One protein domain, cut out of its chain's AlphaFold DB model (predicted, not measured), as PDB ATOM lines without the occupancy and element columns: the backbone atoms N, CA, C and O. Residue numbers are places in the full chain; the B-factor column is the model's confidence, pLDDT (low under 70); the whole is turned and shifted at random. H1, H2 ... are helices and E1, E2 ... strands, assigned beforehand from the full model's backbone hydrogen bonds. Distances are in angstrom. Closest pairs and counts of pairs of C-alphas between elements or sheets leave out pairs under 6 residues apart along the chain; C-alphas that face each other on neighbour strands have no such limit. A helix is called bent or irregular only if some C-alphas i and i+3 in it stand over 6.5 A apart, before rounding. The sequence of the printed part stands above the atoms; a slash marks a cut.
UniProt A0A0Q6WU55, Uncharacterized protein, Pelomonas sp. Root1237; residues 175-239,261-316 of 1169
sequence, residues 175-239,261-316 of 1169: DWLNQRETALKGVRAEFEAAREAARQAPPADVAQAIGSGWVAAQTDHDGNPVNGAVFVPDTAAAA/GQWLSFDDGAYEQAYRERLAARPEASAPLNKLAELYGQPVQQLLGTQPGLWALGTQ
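AT A GLANCE: This is residues 175 to 239 and 261 to 316 of the 1169 residues of an uncharacterized protein of Pelomonas sp. Root1237 (UniProt A0A0Q6WU55). A small, staggered sheet of three strands, E1, E3 and E2, lies toward one end of an elongated model, and the long helix H1 runs along the length toward it, its last residues, 195 to 200, only grazing the sheet. H4 and H6 pack on H1, H5 packs on H4, and H3 leads from the sheet back toward these helices. The printed part has 121 residues, with six named helices and three named strands in the order H1, E1, E2, H2, E3, H3, H4, H5, H6; the sheet, in the order E1, E3, E2, is antiparallel, and the class is mostly helix. The whole is loose, with a radius of gyration of the C-alphas of 17.6 A and spans of 56 by 29 by 22 A.

HOW THE PARTS SIT: E3, residues 261 to 266, is the inner strand, antiparallel to edge strands E1, residues 214 to 216, and E2, residues 230 to 233. N 215 and O 265 are 2.9 A apart, and N 230 and O 264 are 2.8 A apart, both within hydrogen-bond range. The pairing is staggered: E3 pairs with E2 over residues 261 to 264 and with E1 over 264 to 266. H1, residues 175 to 200, only grazes the sheet with residues 195 to 200. H3, residues 268 to 281, only grazes it with residues 268 to 271. H1 and H3 only just touch, with 3 pairs of C-alphas within 8 A, the closest Arg 195 and Tyr 271 at 7.2 A. H4, residues 287 to 296, touches H1, closest C-alphas Ala 183 and Pro 288, 4.6 A, at a shallow tilt of 33 degrees, only just not steep, opposite ways. H6, residues 308 to 315, touches H1 at a steep tilt of 65 degrees, closest C-alphas Leu 184 and Gly 314, 4.5 A. H5, residues 300 to 306, touches H4, closest C-alphas Ala 293 and Val 300, 5.1 A. H2, residues 235 to 239, is apart from H1. In H1, H2, H3 and H4 every O i to N i+4 pair is within hydrogen-bond range; H6 has 3 of 4, and H5 1 of 3, with 3 of 4 O i to N i+3 pairs.

IN THESE COORDINATES: H1 begins at C-alpha 175 (19.904, -48.365, -59.550) and is 37.2 A long. E3 begins at C-alpha 261 (-30.374, -52.692, -42.874) and is 16.0 A long; H3 is 20.0 A and H4 14.5 A. H6 ends at C-alpha 315 (-0.287, -44.601, -52.128). H5 is irregular, only just: C-alphas 301 and 304 are 6.9 A apart.

THE WHOLE: The two C-alphas farthest apart, those of Asp 175 and Ala 239, are 59.9 A apart. Residues 240 to 260 are not printed, and C-alphas 239 and 261 are 11.4 A apart across the cut. The links H1 to E1 and E1 to E2 are long. Mean pLDDT of the printed part is 78.5; 20 residues are under 70, among them 220 to 228.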
ATOM      1  N   ASP A 175      20.541 -47.047 -59.615       62.84
ATOM      2  CA  ASP A 175      19.904 -48.365 -59.550       62.84
ATOM      3  C   ASP A 175      19.049 -48.511 -58.294       62.84
ATOM      4  O   ASP A 175      17.997 -49.148 -58.323       62.84
ATOM      5  N   TRP A 176      19.487 -47.918 -57.181       75.69
ATOM      6  CA  TRP A 176      18.725 -47.910 -55.938       75.69
ATOM      7  C   TRP A 176      17.460 -47.056 -56.082       75.69
ATOM      8  O   TRP A 176      16.390 -47.505 -55.674       75.69
ATOM      9  N   LEU A 177      17.554 -45.874 -56.714       63.72
ATOM     10  CA  LEU A 177      16.398 -45.006 -56.986       63.72
ATOM     11  C   LEU A 177      15.393 -45.714 -57.899       63.72
ATOM     12  O   LEU A 177      14.224 -45.831 -57.547       63.72
ATOM     13  N   ASN A 178      15.847 -46.293 -59.010       65.88
ATOM     14  CA  ASN A 178      14.977 -47.038 -59.923       65.88
ATOM     15  C   ASN A 178      14.288 -48.226 -59.238       65.88
ATOM     16  O   ASN A 178      13.093 -48.463 -59.442       65.88
ATOM     17  N   GLN A 179      15.013 -48.964 -58.393       78.81
ATOM     18  CA  GLN A 179      14.438 -50.062 -57.614       78.81
ATOM     19  C   GLN A 179      13.407 -49.564 -56.596       78.81
ATOM     20  O   GLN A 179      12.366 -50.202 -56.432       78.81
ATOM     21  N   ARG A 180      13.665 -48.428 -55.940       81.81
ATOM     22  CA  ARG A 180      12.730 -47.795 -55.005       81.81
ATOM     23  C   ARG A 180      11.459 -47.347 -55.710       81.81
ATOM     24  O   ARG A 180      10.377 -47.674 -55.241       81.81
ATOM     25  N   GLU A 181      11.578 -46.653 -56.833       74.12
ATOM     26  CA  GLU A 181      10.439 -46.139 -57.597       74.12
ATOM     27  C   GLU A 181       9.594 -47.262 -58.186       74.12
ATOM     28  O   GLU A 181       8.365 -47.233 -58.132       74.12
ATOM     29  N   THR A 182      10.247 -48.314 -58.680       80.56
ATOM     30  CA  THR A 182       9.558 -49.536 -59.107       80.56
ATOM     31  C   THR A 182       8.783 -50.157 -57.947       80.56
ATOM     32  O   THR A 182       7.634 -50.567 -58.118       80.56
ATOM     33  N   ALA A 183       9.377 -50.193 -56.753       84.75
ATOM     34  CA  ALA A 183       8.720 -50.726 -55.572       84.75
ATOM     35  C   ALA A 183       7.573 -49.821 -55.078       84.75
ATOM     36  O   ALA A 183       6.506 -50.336 -54.774       84.75
ATOM     37  N   LEU A 184       7.713 -48.492 -55.080       81.88
ATOM     38  CA  LEU A 184       6.626 -47.560 -54.741       81.88
ATOM     39  C   LEU A 184       5.453 -47.668 -55.725       81.88
ATOM     40  O   LEU A 184       4.304 -47.754 -55.295       81.88
ATOM     41  N   LYS A 185       5.728 -47.763 -57.033       79.50
ATOM     42  CA  LYS A 185       4.702 -48.040 -58.056       79.50
ATOM     43  C   LYS A 185       4.019 -49.387 -57.833       79.50
ATOM     44  O   LYS A 185       2.811 -49.495 -58.019       79.50
ATOM     45  N   GLY A 186       4.776 -50.398 -57.410       85.44
ATOM     46  CA  GLY A 186       4.233 -51.697 -57.020       85.44
ATOM     47  C   GLY A 186       3.288 -51.597 -55.820       85.44
ATOM     48  O   GLY A 186       2.183 -52.128 -55.886       85.44
ATOM     49  N   VAL A 187       3.680 -50.874 -54.762       85.81
ATOM     50  CA  VAL A 187       2.818 -50.616 -53.589       85.81
ATOM     51  C   VAL A 187       1.527 -49.922 -54.017       85.81
ATOM     52  O   VAL A 187       0.448 -50.322 -53.584       85.81
ATOM     53  N   ARG A 188       1.624 -48.938 -54.918       83.88
ATOM     54  CA  ARG A 188       0.459 -48.229 -55.449       83.88
ATOM     55  C   ARG A 188      -0.483 -49.156 -56.196       83.88
ATOM     56  O   ARG A 188      -1.674 -49.167 -55.908       83.88
ATOM     57  N   ALA A 189       0.049 -49.943 -57.127       84.19
ATOM     58  CA  ALA A 189      -0.748 -50.871 -57.917       84.19
ATOM     59  C   ALA A 189      -1.452 -51.912 -57.029       84.19
ATOM     60  O   ALA A 189      -2.632 -52.194 -57.234       84.19
ATOM     61  N   GLU A 190      -0.764 -52.448 -56.015       88.62
ATOM     62  CA  GLU A 190      -1.357 -53.378 -55.046       88.62
ATOM     63  C   GLU A 190      -2.462 -52.717 -54.214       88.62
ATOM     64  O   GLU A 190      -3.534 -53.304 -54.038       88.62
ATOM     65  N   PHE A 191      -2.230 -51.493 -53.731       86.75
ATOM     66  CA  PHE A 191      -3.214 -50.735 -52.965       86.75
ATOM     67  C   PHE A 191      -4.450 -50.391 -53.800       86.75
ATOM     68  O   PHE A 191      -5.570 -50.655 -53.367       86.75
ATOM     69  N   GLU A 192      -4.267 -49.848 -55.006       85.25
ATOM     70  CA  GLU A 192      -5.362 -49.465 -55.901       85.25
ATOM     71  C   GLU A 192      -6.179 -50.681 -56.344       85.25
ATOM     72  O   GLU A 192      -7.409 -50.635 -56.293       85.25
ATOM     73  N   ALA A 193      -5.526 -51.796 -56.691       86.56
ATOM     74  CA  ALA A 193      -6.217 -53.036 -57.040       86.56
ATOM     75  C   ALA A 193      -7.025 -53.592 -55.857       86.56
ATOM     76  O   ALA A 193      -8.180 -53.991 -56.022       86.56
ATOM     77  N   ALA A 194      -6.450 -53.590 -54.649       85.75
ATOM     78  CA  ALA A 194      -7.149 -54.036 -53.447       85.75
ATOM     79  C   ALA A 194      -8.314 -53.103 -53.081       85.75
ATOM     80  O   ALA A 194      -9.360 -53.575 -52.618       85.75
ATOM     81  N   ARG A 195      -8.145 -51.792 -53.275       86.12
ATOM     82  CA  ARG A 195      -9.173 -50.774 -53.035       86.12
ATOM     83  C   ARG A 195     -10.335 -50.927 -54.001       86.12
ATOM     84  O   ARG A 195     -11.478 -50.970 -53.563       86.12
ATOM     85  N   GLU A 196     -10.049 -51.076 -55.289       85.00
ATOM     86  CA  GLU A 196     -11.075 -51.231 -56.317       85.00
ATOM     87  C   GLU A 196     -11.848 -52.547 -56.142       85.00
ATOM     88  O   GLU A 196     -13.076 -52.557 -56.188       85.00
ATOM     89  N   ALA A 197     -11.157 -53.642 -55.806       85.56
ATOM     90  CA  ALA A 197     -11.811 -54.906 -55.469       85.56
ATOM     91  C   ALA A 197     -12.747 -54.779 -54.251       85.56
ATOM     92  O   ALA A 197     -13.851 -55.321 -54.259       85.56
ATOM     93  N   ALA A 198     -12.337 -54.040 -53.213       84.56
ATOM     94  CA  ALA A 198     -13.173 -53.792 -52.037       84.56
ATOM     95  C   ALA A 198     -14.362 -52.865 -52.340       84.56
ATOM     96  O   ALA A 198     -15.455 -53.056 -51.804       84.56
ATOM     97  N   ARG A 199     -14.172 -51.895 -53.237       83.69
ATOM     98  CA  ARG A 199     -15.220 -50.979 -53.698       83.69
ATOM     99  C   ARG A 199     -16.275 -51.676 -54.559       83.69
ATOM    100  O   ARG A 199     -17.438 -51.296 -54.519       83.69
ATOM    101  N   GLN A 200     -15.897 -52.700 -55.320       84.50
ATOM    102  CA  GLN A 200     -16.829 -53.470 -56.154       84.50
ATOM    103  C   GLN A 200     -17.582 -54.563 -55.381       84.50
ATOM    104  O   GLN A 200     -18.598 -55.064 -55.864       84.50
ATOM    105  N   ALA A 201     -17.115 -54.923 -54.183       84.12
ATOM    106  CA  ALA A 201     -17.693 -55.969 -53.346       84.12
ATOM    107  C   ALA A 201     -18.260 -55.386 -52.035       84.12
ATOM    108  O   ALA A 201     -17.608 -55.482 -50.991       84.12
ATOM    109  N   PRO A 202     -19.466 -54.779 -52.056       83.62
ATOM    110  CA  PRO A 202     -20.127 -54.357 -50.828       83.62
ATOM    111  C   PRO A 202     -20.334 -55.551 -49.880       83.62
ATOM    112  O   PRO A 202     -20.596 -56.668 -50.342       83.62
ATOM    113  N   PRO A 203     -20.213 -55.343 -48.555       85.81
ATOM    114  CA  PRO A 203     -20.361 -56.409 -47.575       85.81
ATOM    115  C   PRO A 203     -21.769 -57.011 -47.639       85.81
ATOM    116  O   PRO A 203     -22.751 -56.310 -47.868       85.81
ATOM    117  N   ALA A 204     -21.869 -58.326 -47.423       83.75
ATOM    118  CA  ALA A 204     -23.148 -59.036 -47.471       83.75
ATOM    119  C   ALA A 204     -24.032 -58.756 -46.242       83.75
ATOM    120  O   ALA A 204     -25.237 -58.994 -46.288       83.75
ATOM    121  N   ASP A 205     -23.425 -58.274 -45.157       86.06
ATOM    122  CA  ASP A 205     -24.080 -57.915 -43.904       86.06
ATOM    123  C   ASP A 205     -23.363 -56.721 -43.254       86.06
ATOM    124  O   ASP A 205     -22.140 -56.589 -43.372       86.06
ATOM    125  N   VAL A 206     -24.102 -55.868 -42.542       82.56
ATOM    126  CA  VAL A 206     -23.559 -54.678 -41.859       82.56
ATOM    127  C   VAL A 206     -22.422 -55.031 -40.886       82.56
ATOM    128  O   VAL A 206     -21.450 -54.284 -40.780       82.56
ATOM    129  N   ALA A 207     -22.457 -56.198 -40.236       81.12
ATOM    130  CA  ALA A 207     -21.390 -56.649 -39.339       81.12
ATOM    131  C   ALA A 207     -20.047 -56.890 -40.060       81.12
ATOM    132  O   ALA A 207     -18.990 -56.847 -39.430       81.12
ATOM    133  N   GLN A 208     -20.073 -57.126 -41.375       82.62
ATOM    134  CA  GLN A 208     -18.882 -57.345 -42.204       82.62
ATOM    135  C   GLN A 208     -18.291 -56.039 -42.757       82.62
ATOM    136  O   GLN A 208     -17.251 -56.069 -43.413       82.62
ATOM    137  N   ALA A 209     -18.921 -54.890 -42.492       77.62
ATOM    138  CA  ALA A 209     -18.447 -53.593 -42.967       77.62
ATOM    139  C   ALA A 209     -17.146 -53.138 -42.270       77.62
ATOM    140  O   ALA A 209     -16.326 -52.434 -42.863       77.62
ATOM    141  N   ILE A 210     -16.903 -53.589 -41.035       70.69
ATOM    142  CA  ILE A 210     -15.738 -53.193 -40.231       70.69
ATOM    143  C   ILE A 210     -14.434 -53.635 -40.916       70.69
ATOM    144  O   ILE A 210     -14.205 -54.819 -41.154       70.69
ATOM    145  N   GLY A 211     -13.561 -52.671 -41.228       66.88
ATOM    146  CA  GLY A 211     -12.268 -52.915 -41.882       66.88
ATOM    147  C   GLY A 211     -12.339 -53.179 -43.394       66.88
ATOM    148  O   GLY A 211     -11.302 -53.432 -44.013       66.88
ATOM    149  N   SER A 212     -13.532 -53.100 -43.997       76.38
ATOM    150  CA  SER A 212     -13.762 -53.302 -45.439       76.38
ATOM    151  C   SER A 212     -13.681 -52.019 -46.277       76.38
ATOM    152  O   SER A 212     -13.675 -52.100 -47.502       76.38
ATOM    153  N   GLY A 213     -13.621 -50.844 -45.634       83.12
ATOM    154  CA  GLY A 213     -13.732 -49.529 -46.284       83.12
ATOM    155  C   GLY A 213     -15.170 -49.030 -46.445       83.12
ATOM    156  O   GLY A 213     -15.382 -47.850 -46.696       83.12
ATOM    157  N   TRP A 214     -16.170 -49.891 -46.245       85.88
ATOM    158  CA  TRP A 214     -17.575 -49.496 -46.228       85.88
ATOM    159  C   TRP A 214     -17.967 -48.961 -44.850       85.88
ATOM    160  O   TRP A 214     -17.872 -49.665 -43.846       85.88
ATOM    161  N   VAL A 215     -18.419 -47.710 -44.806       86.12
ATOM    162  CA  VAL A 215     -18.873 -47.015 -43.593       86.12
ATOM    163  C   VAL A 215     -20.318 -46.558 -43.761       86.12
ATOM    164  O   VAL A 215     -20.847 -46.563 -44.871       86.12
ATOM    165  N   ALA A 216     -20.981 -46.177 -42.668       84.56
ATOM    166  CA  ALA A 216     -22.347 -45.661 -42.730       84.56
ATOM    167  C   ALA A 216     -22.433 -44.465 -43.694       84.56
ATOM    168  O   ALA A 216     -21.662 -43.510 -43.575       84.56
ATOM    169  N   ALA A 217     -23.363 -44.532 -44.648       81.88
ATOM    170  CA  ALA A 217     -23.533 -43.499 -45.655       81.88
ATOM    171  C   ALA A 217     -23.930 -42.178 -44.997       81.88
ATOM    172  O   ALA A 217     -24.844 -42.126 -44.168       81.88
ATOM    173  N   GLN A 218     -23.259 -41.096 -45.391       74.50
ATOM    174  CA  GLN A 218     -23.714 -39.764 -45.018       74.50
ATOM    175  C   GLN A 218     -25.087 -39.494 -45.643       74.50
ATOM    176  O   GLN A 218     -25.437 -40.031 -46.696       74.50
ATOM    177  N   THR A 219     -25.875 -38.669 -44.968       71.62
ATOM    178  CA  THR A 219     -27.179 -38.228 -45.464       71.62
ATOM    179  C   THR A 219     -27.102 -36.751 -45.819       71.62
ATOM    180  O   THR A 219     -26.358 -35.993 -45.193       71.62
ATOM    181  N   ASP A 220     -27.824 -36.352 -46.861       68.69
ATOM    182  CA  ASP A 220     -28.006 -34.948 -47.199       68.69
ATOM    183  C   ASP A 220     -28.900 -34.236 -46.165       68.69
ATOM    184  O   ASP A 220     -29.379 -34.823 -45.192       68.69
ATOM    185  N   HIS A 221     -29.115 -32.934 -46.373       51.22
ATOM    186  CA  HIS A 221     -30.007 -32.107 -45.554       51.22
ATOM    187  C   HIS A 221     -31.405 -32.741 -45.396       51.22
ATOM    188  O   HIS A 221     -32.025 -32.586 -44.338       51.22
ATOM    189  N   ASP A 222     -31.890 -33.453 -46.409       58.31
ATOM    190  CA  ASP A 222     -33.231 -34.031 -46.454       58.31
ATOM    191  C   ASP A 222     -33.278 -35.467 -45.895       58.31
ATOM    192  O   ASP A 222     -34.339 -36.092 -45.866       58.31
ATOM    193  N   GLY A 223     -32.147 -35.983 -45.398       57.69
ATOM    194  CA  GLY A 223     -32.031 -37.325 -44.832       57.69
ATOM    195  C   GLY A 223     -31.861 -38.430 -45.878       57.69
ATOM    196  O   GLY A 223     -31.903 -39.608 -45.515       57.69
ATOM    197  N   ASN A 224     -31.657 -38.089 -47.153       68.44
ATOM    198  CA  ASN A 224     -31.410 -39.066 -48.209       68.44
ATOM    199  C   ASN A 224     -29.921 -39.433 -48.255       68.44
ATOM    200  O   ASN A 224     -29.065 -38.563 -48.083       68.44
ATOM    201  N   PRO A 225     -29.572 -40.707 -48.495       68.38
ATOM    202  CA  PRO A 225     -28.178 -41.104 -48.638       68.38
ATOM    203  C   PRO A 225     -27.546 -40.437 -49.869       68.38
ATOM    204  O   PRO A 225     -28.161 -40.370 -50.935       68.38
ATOM    205  N   VAL A 226     -26.307 -39.957 -49.732       68.12
ATOM    206  CA  VAL A 226     -25.547 -39.379 -50.856       68.12
ATOM    207  C   VAL A 226     -25.349 -40.389 -51.997       68.12
ATOM    208  O   VAL A 226     -25.237 -41.597 -51.779       68.12
ATOM    209  N   ASN A 227     -25.295 -39.878 -53.234       60.03
ATOM    210  CA  ASN A 227     -25.145 -40.674 -54.458       60.03
ATOM    211  C   ASN A 227     -23.975 -41.673 -54.362       60.03
ATOM    212  O   ASN A 227     -22.844 -41.280 -54.082       60.03
ATOM    213  N   GLY A 228     -24.250 -42.951 -54.648       64.88
ATOM    214  CA  GLY A 228     -23.268 -44.044 -54.591       64.88
ATOM    215  C   GLY A 228     -23.340 -44.934 -53.342       64.88
ATOM    216  O   GLY A 228     -22.559 -45.878 -53.241       64.88
ATOM    217  N   ALA A 229     -24.265 -44.678 -52.410       81.25
ATOM    218  CA  ALA A 229     -24.519 -45.561 -51.271       81.25
ATOM    219  C   ALA A 229     -25.251 -46.858 -51.674       81.25
ATOM    220  O   ALA A 229     -26.140 -46.851 -52.529       81.25
ATOM    221  N   VAL A 230     -24.917 -47.970 -51.013       83.50
ATOM    222  CA  VAL A 230     -25.524 -49.296 -51.210       83.50
ATOM    223  C   VAL A 230     -26.256 -49.710 -49.937       83.50
ATOM    224  O   VAL A 230     -25.732 -49.563 -48.835       83.50
ATOM    225  N   PHE A 231     -27.474 -50.232 -50.076       84.56
ATOM    226  CA  PHE A 231     -28.223 -50.770 -48.944       84.56
ATOM    227  C   PHE A 231     -27.735 -52.181 -48.610       84.56
ATOM    228  O   PHE A 231     -27.836 -53.085 -49.443       84.56
ATOM    229  N   VAL A 232     -27.230 -52.369 -47.391       86.69
ATOM    230  CA  VAL A 232     -26.730 -53.652 -46.889       86.69
ATOM    231  C   VAL A 232     -27.654 -54.150 -45.771       86.69
ATOM    232  O   VAL A 232     -27.940 -53.393 -44.837       86.69
ATOM    233  N   PRO A 233     -28.156 -55.396 -45.848       82.88
ATOM    234  CA  PRO A 233     -29.051 -55.936 -44.835       82.88
ATOM    235  C   PRO A 233     -28.328 -56.140 -43.499       82.88
ATOM    236  O   PRO A 233     -27.147 -56.480 -43.453       82.88
ATOM    237  N   ASP A 234     -29.067 -55.955 -42.408       83.75
ATOM    238  CA  ASP A 234     -28.617 -56.289 -41.056       83.75
ATOM    239  C   ASP A 234     -29.377 -57.538 -40.606       83.75
ATOM    240  O   ASP A 234     -30.539 -57.477 -40.185       83.75
ATOM    241  N   THR A 235     -28.741 -58.702 -40.752       79.88
ATOM    242  CA  THR A 235     -29.374 -59.985 -40.425       79.88
ATOM    243  C   THR A 235     -29.653 -60.137 -38.930       79.88
ATOM    244  O   THR A 235     -30.623 -60.806 -38.562       79.88
ATOM    245  N   ALA A 236     -28.877 -59.475 -38.067       76.62
ATOM    246  CA  ALA A 236     -29.090 -59.487 -36.624       76.62
ATOM    247  C   ALA A 236     -30.315 -58.644 -36.234       76.62
ATOM    248  O   ALA A 236     -31.156 -59.105 -35.455       76.62
ATOM    249  N   ALA A 237     -30.472 -57.455 -36.822       71.06
ATOM    250  CA  ALA A 237     -31.653 -56.614 -36.626       71.06
ATOM    251  C   ALA A 237     -32.918 -57.236 -37.243       71.06
ATOM    252  O   ALA A 237     -33.987 -57.204 -36.630       71.06
ATOM    253  N   ALA A 238     -32.803 -57.869 -38.416       69.50
ATOM    254  CA  ALA A 238     -33.908 -58.585 -39.053       69.50
ATOM    255  C   ALA A 238     -34.403 -59.776 -38.213       69.50
ATOM    256  O   ALA A 238     -35.608 -60.012 -38.137       69.50
ATOM    257  N   ALA A 239     -33.498 -60.500 -37.544       68.75
ATOM    258  CA  ALA A 239     -33.845 -61.603 -36.646       68.75
ATOM    259  C   ALA A 239     -34.485 -61.139 -35.321       68.75
ATOM    260  O   ALA A 239     -35.213 -61.906 -34.691       68.75
ATOM    261  N   GLY A 261     -31.700 -52.834 -42.275       77.81
ATOM    262  CA  GLY A 261     -30.374 -52.692 -42.874       77.81
ATOM    263  C   GLY A 261     -29.857 -51.261 -42.776       77.81
ATOM    264  O   GLY A 261     -30.554 -50.372 -42.281       77.81
ATOM    265  N   GLN A 262     -28.633 -51.037 -43.242       85.25
ATOM    266  CA  GLN A 262     -28.003 -49.717 -43.268       85.25
ATOM    267  C   GLN A 262     -27.552 -49.369 -44.684       85.25
ATOM    268  O   GLN A 262     -27.094 -50.222 -45.444       85.25
ATOM    269  N   TRP A 263     -27.666 -48.090 -45.031       84.62
ATOM    270  CA  TRP A 263     -26.998 -47.550 -46.208       84.62
ATOM    271  C   TRP A 263     -25.521 -47.377 -45.886       84.62
ATOM    272  O   TRP A 263     -25.180 -46.701 -44.915       84.62
ATOM    273  N   LEU A 264     -24.656 -47.981 -46.693       87.25
ATOM    274  CA  LEU A 264     -23.210 -47.853 -46.577       87.25
ATOM    275  C   LEU A 264     -22.648 -47.129 -47.801       87.25
ATOM    276  O   LEU A 264     -23.126 -47.314 -48.919       87.25
ATOM    277  N   SER A 265     -21.612 -46.327 -47.594       86.69
ATOM    278  CA  SER A 265     -20.790 -45.731 -48.647       86.69
ATOM    279  C   SER A 265     -19.336 -46.140 -48.453       86.69
ATOM    280  O   SER A 265     -18.887 -46.338 -47.324       86.69
ATOM    281  N   PHE A 266     -18.590 -46.257 -49.545       86.00
ATOM    282  CA  PHE A 266     -17.161 -46.543 -49.477       86.00
ATOM    283  C   PHE A 266     -16.386 -45.273 -49.099       86.00
ATOM    284  O   PHE A 266     -16.526 -44.252 -49.772       86.00
ATOM    285  N   ASP A 267     -15.590 -45.335 -48.031       84.00
ATOM    286  CA  ASP A 267     -14.702 -44.263 -47.579       84.00
ATOM    287  C   ASP A 267     -13.242 -44.662 -47.822       84.00
ATOM    288  O   ASP A 267     -12.727 -45.631 -47.252       84.00
ATOM    289  N   ASP A 268     -12.577 -43.910 -48.700       77.94
ATOM    290  CA  ASP A 268     -11.209 -44.199 -49.131       77.94
ATOM    291  C   ASP A 268     -10.193 -44.100 -47.981       77.94
ATOM    292  O   ASP A 268      -9.253 -44.896 -47.926       77.94
ATOM    293  N   GLY A 269     -10.389 -43.175 -47.036       75.94
ATOM    294  CA  GLY A 269      -9.484 -42.987 -45.897       75.94
ATOM    295  C   GLY A 269      -9.602 -44.112 -44.867       75.94
ATOM    296  O   GLY A 269      -8.596 -44.625 -44.371       75.94
ATOM    297  N   ALA A 270     -10.827 -44.557 -44.593       78.88
ATOM    298  CA  ALA A 270     -11.111 -45.697 -43.735       78.88
ATOM    299  C   ALA A 270     -10.573 -47.000 -44.344       78.88
ATOM    300  O   ALA A 270     -10.027 -47.839 -43.620       78.88
ATOM    301  N   TYR A 271     -10.684 -47.167 -45.669       84.94
ATOM    302  CA  TYR A 271     -10.076 -48.301 -46.363       84.94
ATOM    303  C   TYR A 271      -8.549 -48.280 -46.255       84.94
ATOM    304  O   TYR A 271      -7.947 -49.297 -45.909       84.94
ATOM    305  N   GLU A 272      -7.922 -47.129 -46.510       82.38
ATOM    306  CA  GLU A 272      -6.470 -46.969 -46.431       82.38
ATOM    307  C   GLU A 272      -5.935 -47.336 -45.043       82.38
ATOM    308  O   GLU A 272      -4.988 -48.118 -44.930       82.38
ATOM    309  N   GLN A 273      -6.573 -46.844 -43.977       79.69
ATOM    310  CA  GLN A 273      -6.185 -47.178 -42.609       79.69
ATOM    311  C   GLN A 273      -6.316 -48.685 -42.328       79.69
ATOM    312  O   GLN A 273      -5.369 -49.310 -41.846       79.69
ATOM    313  N   ALA A 274      -7.446 -49.297 -42.693       80.25
ATOM    314  CA  ALA A 274      -7.667 -50.730 -42.499       80.25
ATOM    315  C   ALA A 274      -6.709 -51.604 -43.333       80.25
ATOM    316  O   ALA A 274      -6.360 -52.722 -42.939       80.25
ATOM    317  N   TYR A 275      -6.284 -51.116 -44.498       82.62
ATOM    318  CA  TYR A 275      -5.320 -51.788 -45.361       82.62
ATOM    319  C   TYR A 275      -3.895 -51.700 -44.787       82.62
ATOM    320  O   TYR A 275      -3.196 -52.715 -44.746       82.62
ATOM    321  N   ARG A 276      -3.501 -50.545 -44.228       77.88
ATOM    322  CA  ARG A 276      -2.237 -50.383 -43.480       77.88
ATOM    323  C   ARG A 276      -2.153 -51.316 -42.281       77.88
ATOM    324  O   ARG A 276      -1.129 -51.963 -42.088       77.88
ATOM    325  N   GLU A 277      -3.223 -51.417 -41.497       77.25
ATOM    326  CA  GLU A 277      -3.283 -52.305 -40.330       77.25
ATOM    327  C   GLU A 277      -3.183 -53.788 -40.736       77.25
ATOM    328  O   GLU A 277      -2.470 -54.564 -40.094       77.25
ATOM    329  N   ARG A 278      -3.811 -54.182 -41.856       78.31
ATOM    330  CA  ARG A 278      -3.681 -55.537 -42.426       78.31
ATOM    331  C   ARG A 278      -2.265 -55.843 -42.908       78.31
ATOM    332  O   ARG A 278      -1.768 -56.936 -42.638       78.31
ATOM    333  N   LEU A 279      -1.615 -54.897 -43.581       75.69
ATOM    334  CA  LEU A 279      -0.226 -55.030 -44.028       75.69
ATOM    335  C   LEU A 279       0.759 -55.073 -42.860       75.69
ATOM    336  O   LEU A 279       1.692 -55.867 -42.883       75.69
ATOM    337  N   ALA A 280       0.525 -54.289 -41.807       70.56
ATOM    338  CA  ALA A 280       1.324 -54.349 -40.586       70.56
ATOM    339  C   ALA A 280       1.213 -55.719 -39.888       70.56
ATOM    340  O   ALA A 280       2.188 -56.196 -39.308       70.56
ATOM    341  N   ALA A 281       0.046 -56.370 -39.971       75.38
ATOM    342  CA  ALA A 281      -0.187 -57.704 -39.418       75.38
ATOM    343  C   ALA A 281       0.324 -58.855 -40.310       75.38
ATOM    344  O   ALA A 281       0.613 -59.931 -39.786       75.38
ATOM    345  N   ARG A 282       0.412 -58.652 -41.634       75.38
ATOM    346  CA  ARG A 282       0.904 -59.629 -42.632       75.38
ATOM    347  C   ARG A 282       1.872 -58.977 -43.632       75.38
ATOM    348  O   ARG A 282       1.543 -58.826 -44.809       75.38
ATOM    349  N   PRO A 283       3.059 -58.577 -43.168       64.25
ATOM    350  CA  PRO A 283       4.052 -57.859 -43.969       64.25
ATOM    351  C   PRO A 283       4.548 -58.661 -45.186       64.25
ATOM    352  O   PRO A 283       4.870 -58.083 -46.219       64.25
ATOM    353  N   GLU A 284       4.532 -59.993 -45.113       67.31
ATOM    354  CA  GLU A 284       4.860 -60.903 -46.216       67.31
ATOM    355  C   GLU A 284       3.893 -60.836 -47.415       67.31
ATOM    356  O   GLU A 284       4.195 -61.396 -48.467       67.31
ATOM    357  N   ALA A 285       2.749 -60.159 -47.283       68.75
ATOM    358  CA  ALA A 285       1.720 -60.095 -48.319       68.75
ATOM    359  C   ALA A 285       2.017 -59.104 -49.462       68.75
ATOM    360  O   ALA A 285       1.299 -59.134 -50.457       68.75
ATOM    361  N   SER A 286       3.048 -58.254 -49.345       82.94
ATOM    362  CA  SER A 286       3.413 -57.258 -50.367       82.94
ATOM    363  C   SER A 286       4.884 -57.385 -50.767       82.94
ATOM    364  O   SER A 286       5.801 -56.998 -50.036       82.94
ATOM    365  N   ALA A 287       5.127 -57.940 -51.958       87.12
ATOM    366  CA  ALA A 287       6.470 -58.033 -52.535       87.12
ATOM    367  C   ALA A 287       7.131 -56.651 -52.761       87.12
ATOM    368  O   ALA A 287       8.324 -56.514 -52.469       87.12
ATOM    369  N   PRO A 288       6.399 -55.607 -53.191       88.31
ATOM    370  CA  PRO A 288       6.931 -54.253 -53.293       88.31
ATOM    371  C   PRO A 288       7.372 -53.660 -51.943       88.31
ATOM    372  O   PRO A 288       8.449 -53.068 -51.864       88.31
ATOM    373  N   LEU A 289       6.620 -53.872 -50.852       84.88
ATOM    374  CA  LEU A 289       7.041 -53.432 -49.510       84.88
ATOM    375  C   LEU A 289       8.291 -54.170 -49.019       84.88
ATOM    376  O   LEU A 289       9.173 -53.535 -48.441       84.88
ATOM    377  N   ASN A 290       8.405 -55.474 -49.294       86.88
ATOM    378  CA  ASN A 290       9.626 -56.237 -49.010       86.88
ATOM    379  C   ASN A 290      10.834 -55.646 -49.747       86.88
ATOM    380  O   ASN A 290      11.900 -55.477 -49.154       86.88
ATOM    381  N   LYS A 291      10.656 -55.248 -51.011       88.38
ATOM    382  CA  LYS A 291      11.722 -54.614 -51.786       88.38
ATOM    383  C   LYS A 291      12.124 -53.246 -51.223       88.38
ATOM    384  O   LYS A 291      13.314 -52.946 -51.166       88.38
ATOM    385  N   LEU A 292      11.170 -52.435 -50.757       86.81
ATOM    386  CA  LEU A 292      11.475 -51.172 -50.065       86.81
ATOM    387  C   LEU A 292      12.227 -51.412 -48.750       86.81
ATOM    388  O   LEU A 292      13.202 -50.726 -48.463       86.81
ATOM    389  N   ALA A 293      11.822 -52.412 -47.973       86.38
ATOM    390  CA  ALA A 293      12.500 -52.806 -46.742       86.38
ATOM    391  C   ALA A 293      13.966 -53.209 -46.984       86.38
ATOM    392  O   ALA A 293      14.857 -52.733 -46.278       86.38
ATOM    393  N   GLU A 294      14.232 -54.000 -48.027       88.19
ATOM    394  CA  GLU A 294      15.595 -54.345 -48.454       88.19
ATOM    395  C   GLU A 294      16.421 -53.104 -48.812       88.19
ATOM    396  O   GLU A 294      17.552 -52.961 -48.348       88.19
ATOM    397  N   LEU A 295      15.854 -52.190 -49.606       84.62
ATOM    398  CA  LEU A 295      16.537 -50.975 -50.061       84.62
ATOM    399  C   LEU A 295      16.909 -50.042 -48.904       84.62
ATOM    400  O   LEU A 295      17.980 -49.437 -48.923       84.62
ATOM    401  N   TYR A 296      16.041 -49.934 -47.899       84.69
ATOM    402  CA  TYR A 296      16.262 -49.104 -46.715       84.69
ATOM    403  C   TYR A 296      16.986 -49.847 -45.578       84.69
ATOM    404  O   TYR A 296      17.247 -49.253 -44.531       84.69
ATOM    405  N   GLY A 297      17.327 -51.128 -45.767       85.75
ATOM    406  CA  GLY A 297      18.021 -51.943 -44.770       85.75
ATOM    407  C   GLY A 297      17.223 -52.149 -43.479       85.75
ATOM    408  O   GLY A 297      17.817 -52.256 -42.406       85.75
ATOM    409  N   GLN A 298      15.889 -52.166 -43.558       83.25
ATOM    410  CA  GLN A 298      14.996 -52.303 -42.404       83.25
ATOM    411  C   GLN A 298      13.991 -53.440 -42.597       83.25
ATOM    412  O   GLN A 298      13.567 -53.684 -43.720       83.25
ATOM    413  N   PRO A 299      13.548 -54.130 -41.531       82.94
ATOM    414  CA  PRO A 299      12.464 -55.101 -41.647       82.94
ATOM    415  C   PRO A 299      11.139 -54.398 -41.999       82.94
ATOM    416  O   PRO A 299      10.856 -53.319 -41.474       82.94
ATOM    417  N   VAL A 300      10.300 -55.013 -42.848       81.00
ATOM    418  CA  VAL A 300       9.021 -54.428 -43.325       81.00
ATOM    419  C   VAL A 300       8.140 -53.918 -42.185       81.00
ATOM    420  O   VAL A 300       7.543 -52.851 -42.299       81.00
ATOM    421  N   GLN A 301       8.099 -54.642 -41.065       77.25
ATOM    422  CA  GLN A 301       7.300 -54.299 -39.884       77.25
ATOM    423  C   GLN A 301       7.699 -52.952 -39.271       77.25
ATOM    424  O   GLN A 301       6.878 -52.294 -38.637       77.25
ATOM    425  N   GLN A 302       8.964 -52.558 -39.428       79.00
ATOM    426  CA  GLN A 302       9.505 -51.314 -38.887       79.00
ATOM    427  C   GLN A 302       9.554 -50.212 -39.942       79.00
ATOM    428  O   GLN A 302       9.428 -49.051 -39.572       79.00
ATOM    429  N   LEU A 303       9.656 -50.562 -41.230       80.94
ATOM    430  CA  LEU A 303       9.806 -49.617 -42.338       80.94
ATOM    431  C   LEU A 303       8.751 -48.502 -42.322       80.94
ATOM    432  O   LEU A 303       9.098 -47.330 -42.376       80.94
ATOM    433  N   LEU A 304       7.464 -48.842 -42.226       77.06
ATOM    434  CA  LEU A 304       6.394 -47.835 -42.251       77.06
ATOM    435  C   LEU A 304       6.307 -47.015 -40.952       77.06
ATOM    436  O   LEU A 304       5.743 -45.925 -40.957       77.06
ATOM    437  N   GLY A 305       6.865 -47.523 -39.850       73.50
ATOM    438  CA  GLY A 305       6.953 -46.799 -38.581       73.50
ATOM    439  C   GLY A 305       8.156 -45.856 -38.513       73.50
ATOM    440  O   GLY A 305       8.050 -44.762 -37.966       73.50
ATOM    441  N   THR A 306       9.293 -46.256 -39.085       74.69
ATOM    442  CA  THR A 306      10.526 -45.454 -39.139       74.69
ATOM    443  C   THR A 306      10.535 -44.473 -40.306       74.69
ATOM    444  O   THR A 306      11.134 -43.406 -40.202       74.69
ATOM    445  N   GLN A 307       9.849 -44.812 -41.399       75.06
ATOM    446  CA  GLN A 307       9.727 -44.018 -42.617       75.06
ATOM    447  C   GLN A 307       8.245 -43.846 -43.001       75.06
ATOM    448  O   GLN A 307       7.818 -44.302 -44.067       75.06
ATOM    449  N   PRO A 308       7.430 -43.162 -42.172       70.94
ATOM    450  CA  PRO A 308       5.989 -43.020 -42.408       70.94
ATOM    451  C   PRO A 308       5.654 -42.322 -43.732       70.94
ATOM    452  O   PRO A 308       4.591 -42.565 -44.304       70.94
ATOM    453  N   GLY A 309       6.577 -41.504 -44.251       71.06
ATOM    454  CA  GLY A 309       6.454 -40.851 -45.553       71.06
ATOM    455  C   GLY A 309       6.469 -41.815 -46.744       71.06
ATOM    456  O   GLY A 309       5.846 -41.509 -47.754       71.06
ATOM    457  N   LEU A 310       7.096 -42.996 -46.640       76.88
ATOM    458  CA  LEU A 310       7.110 -43.979 -47.736       76.88
ATOM    459  C   LEU A 310       5.720 -44.500 -48.072       76.88
ATOM    460  O   LEU A 310       5.456 -44.815 -49.226       76.88
ATOM    461  N   TRP A 311       4.830 -44.566 -47.082       77.31
ATOM    462  CA  TRP A 311       3.452 -44.949 -47.337       77.31
ATOM    463  C   TRP A 311       2.725 -43.909 -48.180       77.31
ATOM    464  O   TRP A 311       2.135 -44.265 -49.186       77.31
ATOM    465  N   ALA A 312       2.810 -42.634 -47.786       71.12
ATOM    466  CA  ALA A 312       2.160 -41.551 -48.515       71.12
ATOM    467  C   ALA A 312       2.667 -41.482 -49.962       71.12
ATOM    468  O   ALA A 312       1.886 -41.286 -50.879       71.12
ATOM    469  N   LEU A 313       3.960 -41.733 -50.175       69.12
ATOM    470  CA  LEU A 313       4.530 -41.853 -51.516       69.12
ATOM    471  C   LEU A 313       3.991 -43.091 -52.243       69.12
ATOM    472  O   LEU A 313       3.541 -43.007 -53.374       69.12
ATOM    473  N   GLY A 314       3.969 -44.250 -51.591       74.44
ATOM    474  CA  GLY A 314       3.487 -45.491 -52.194       74.44
ATOM    475  C   GLY A 314       1.989 -45.504 -52.516       74.44
ATOM    476  O   GLY A 314       1.574 -46.331 -53.317       74.44
ATOM    477  N   THR A 315       1.174 -44.628 -51.924       70.12
ATOM    478  CA  THR A 315      -0.287 -44.601 -52.128       70.12
ATOM    479  C   THR A 315      -0.813 -43.332 -52.793       70.12
ATOM    480  O   THR A 315      -2.004 -43.267 -53.097       70.12
ATOM    481  N   GLN A 316       0.045 -42.338 -53.051       63.28
ATOM    482  CA  GLN A 316      -0.331 -41.068 -53.677       63.28
ATOM    483  C   GLN A 316       0.576 -40.731 -54.865       63.28
ATOM    484  O   GLN A 316       1.685 -41.252 -55.017       63.28
TER     485      GLN A 316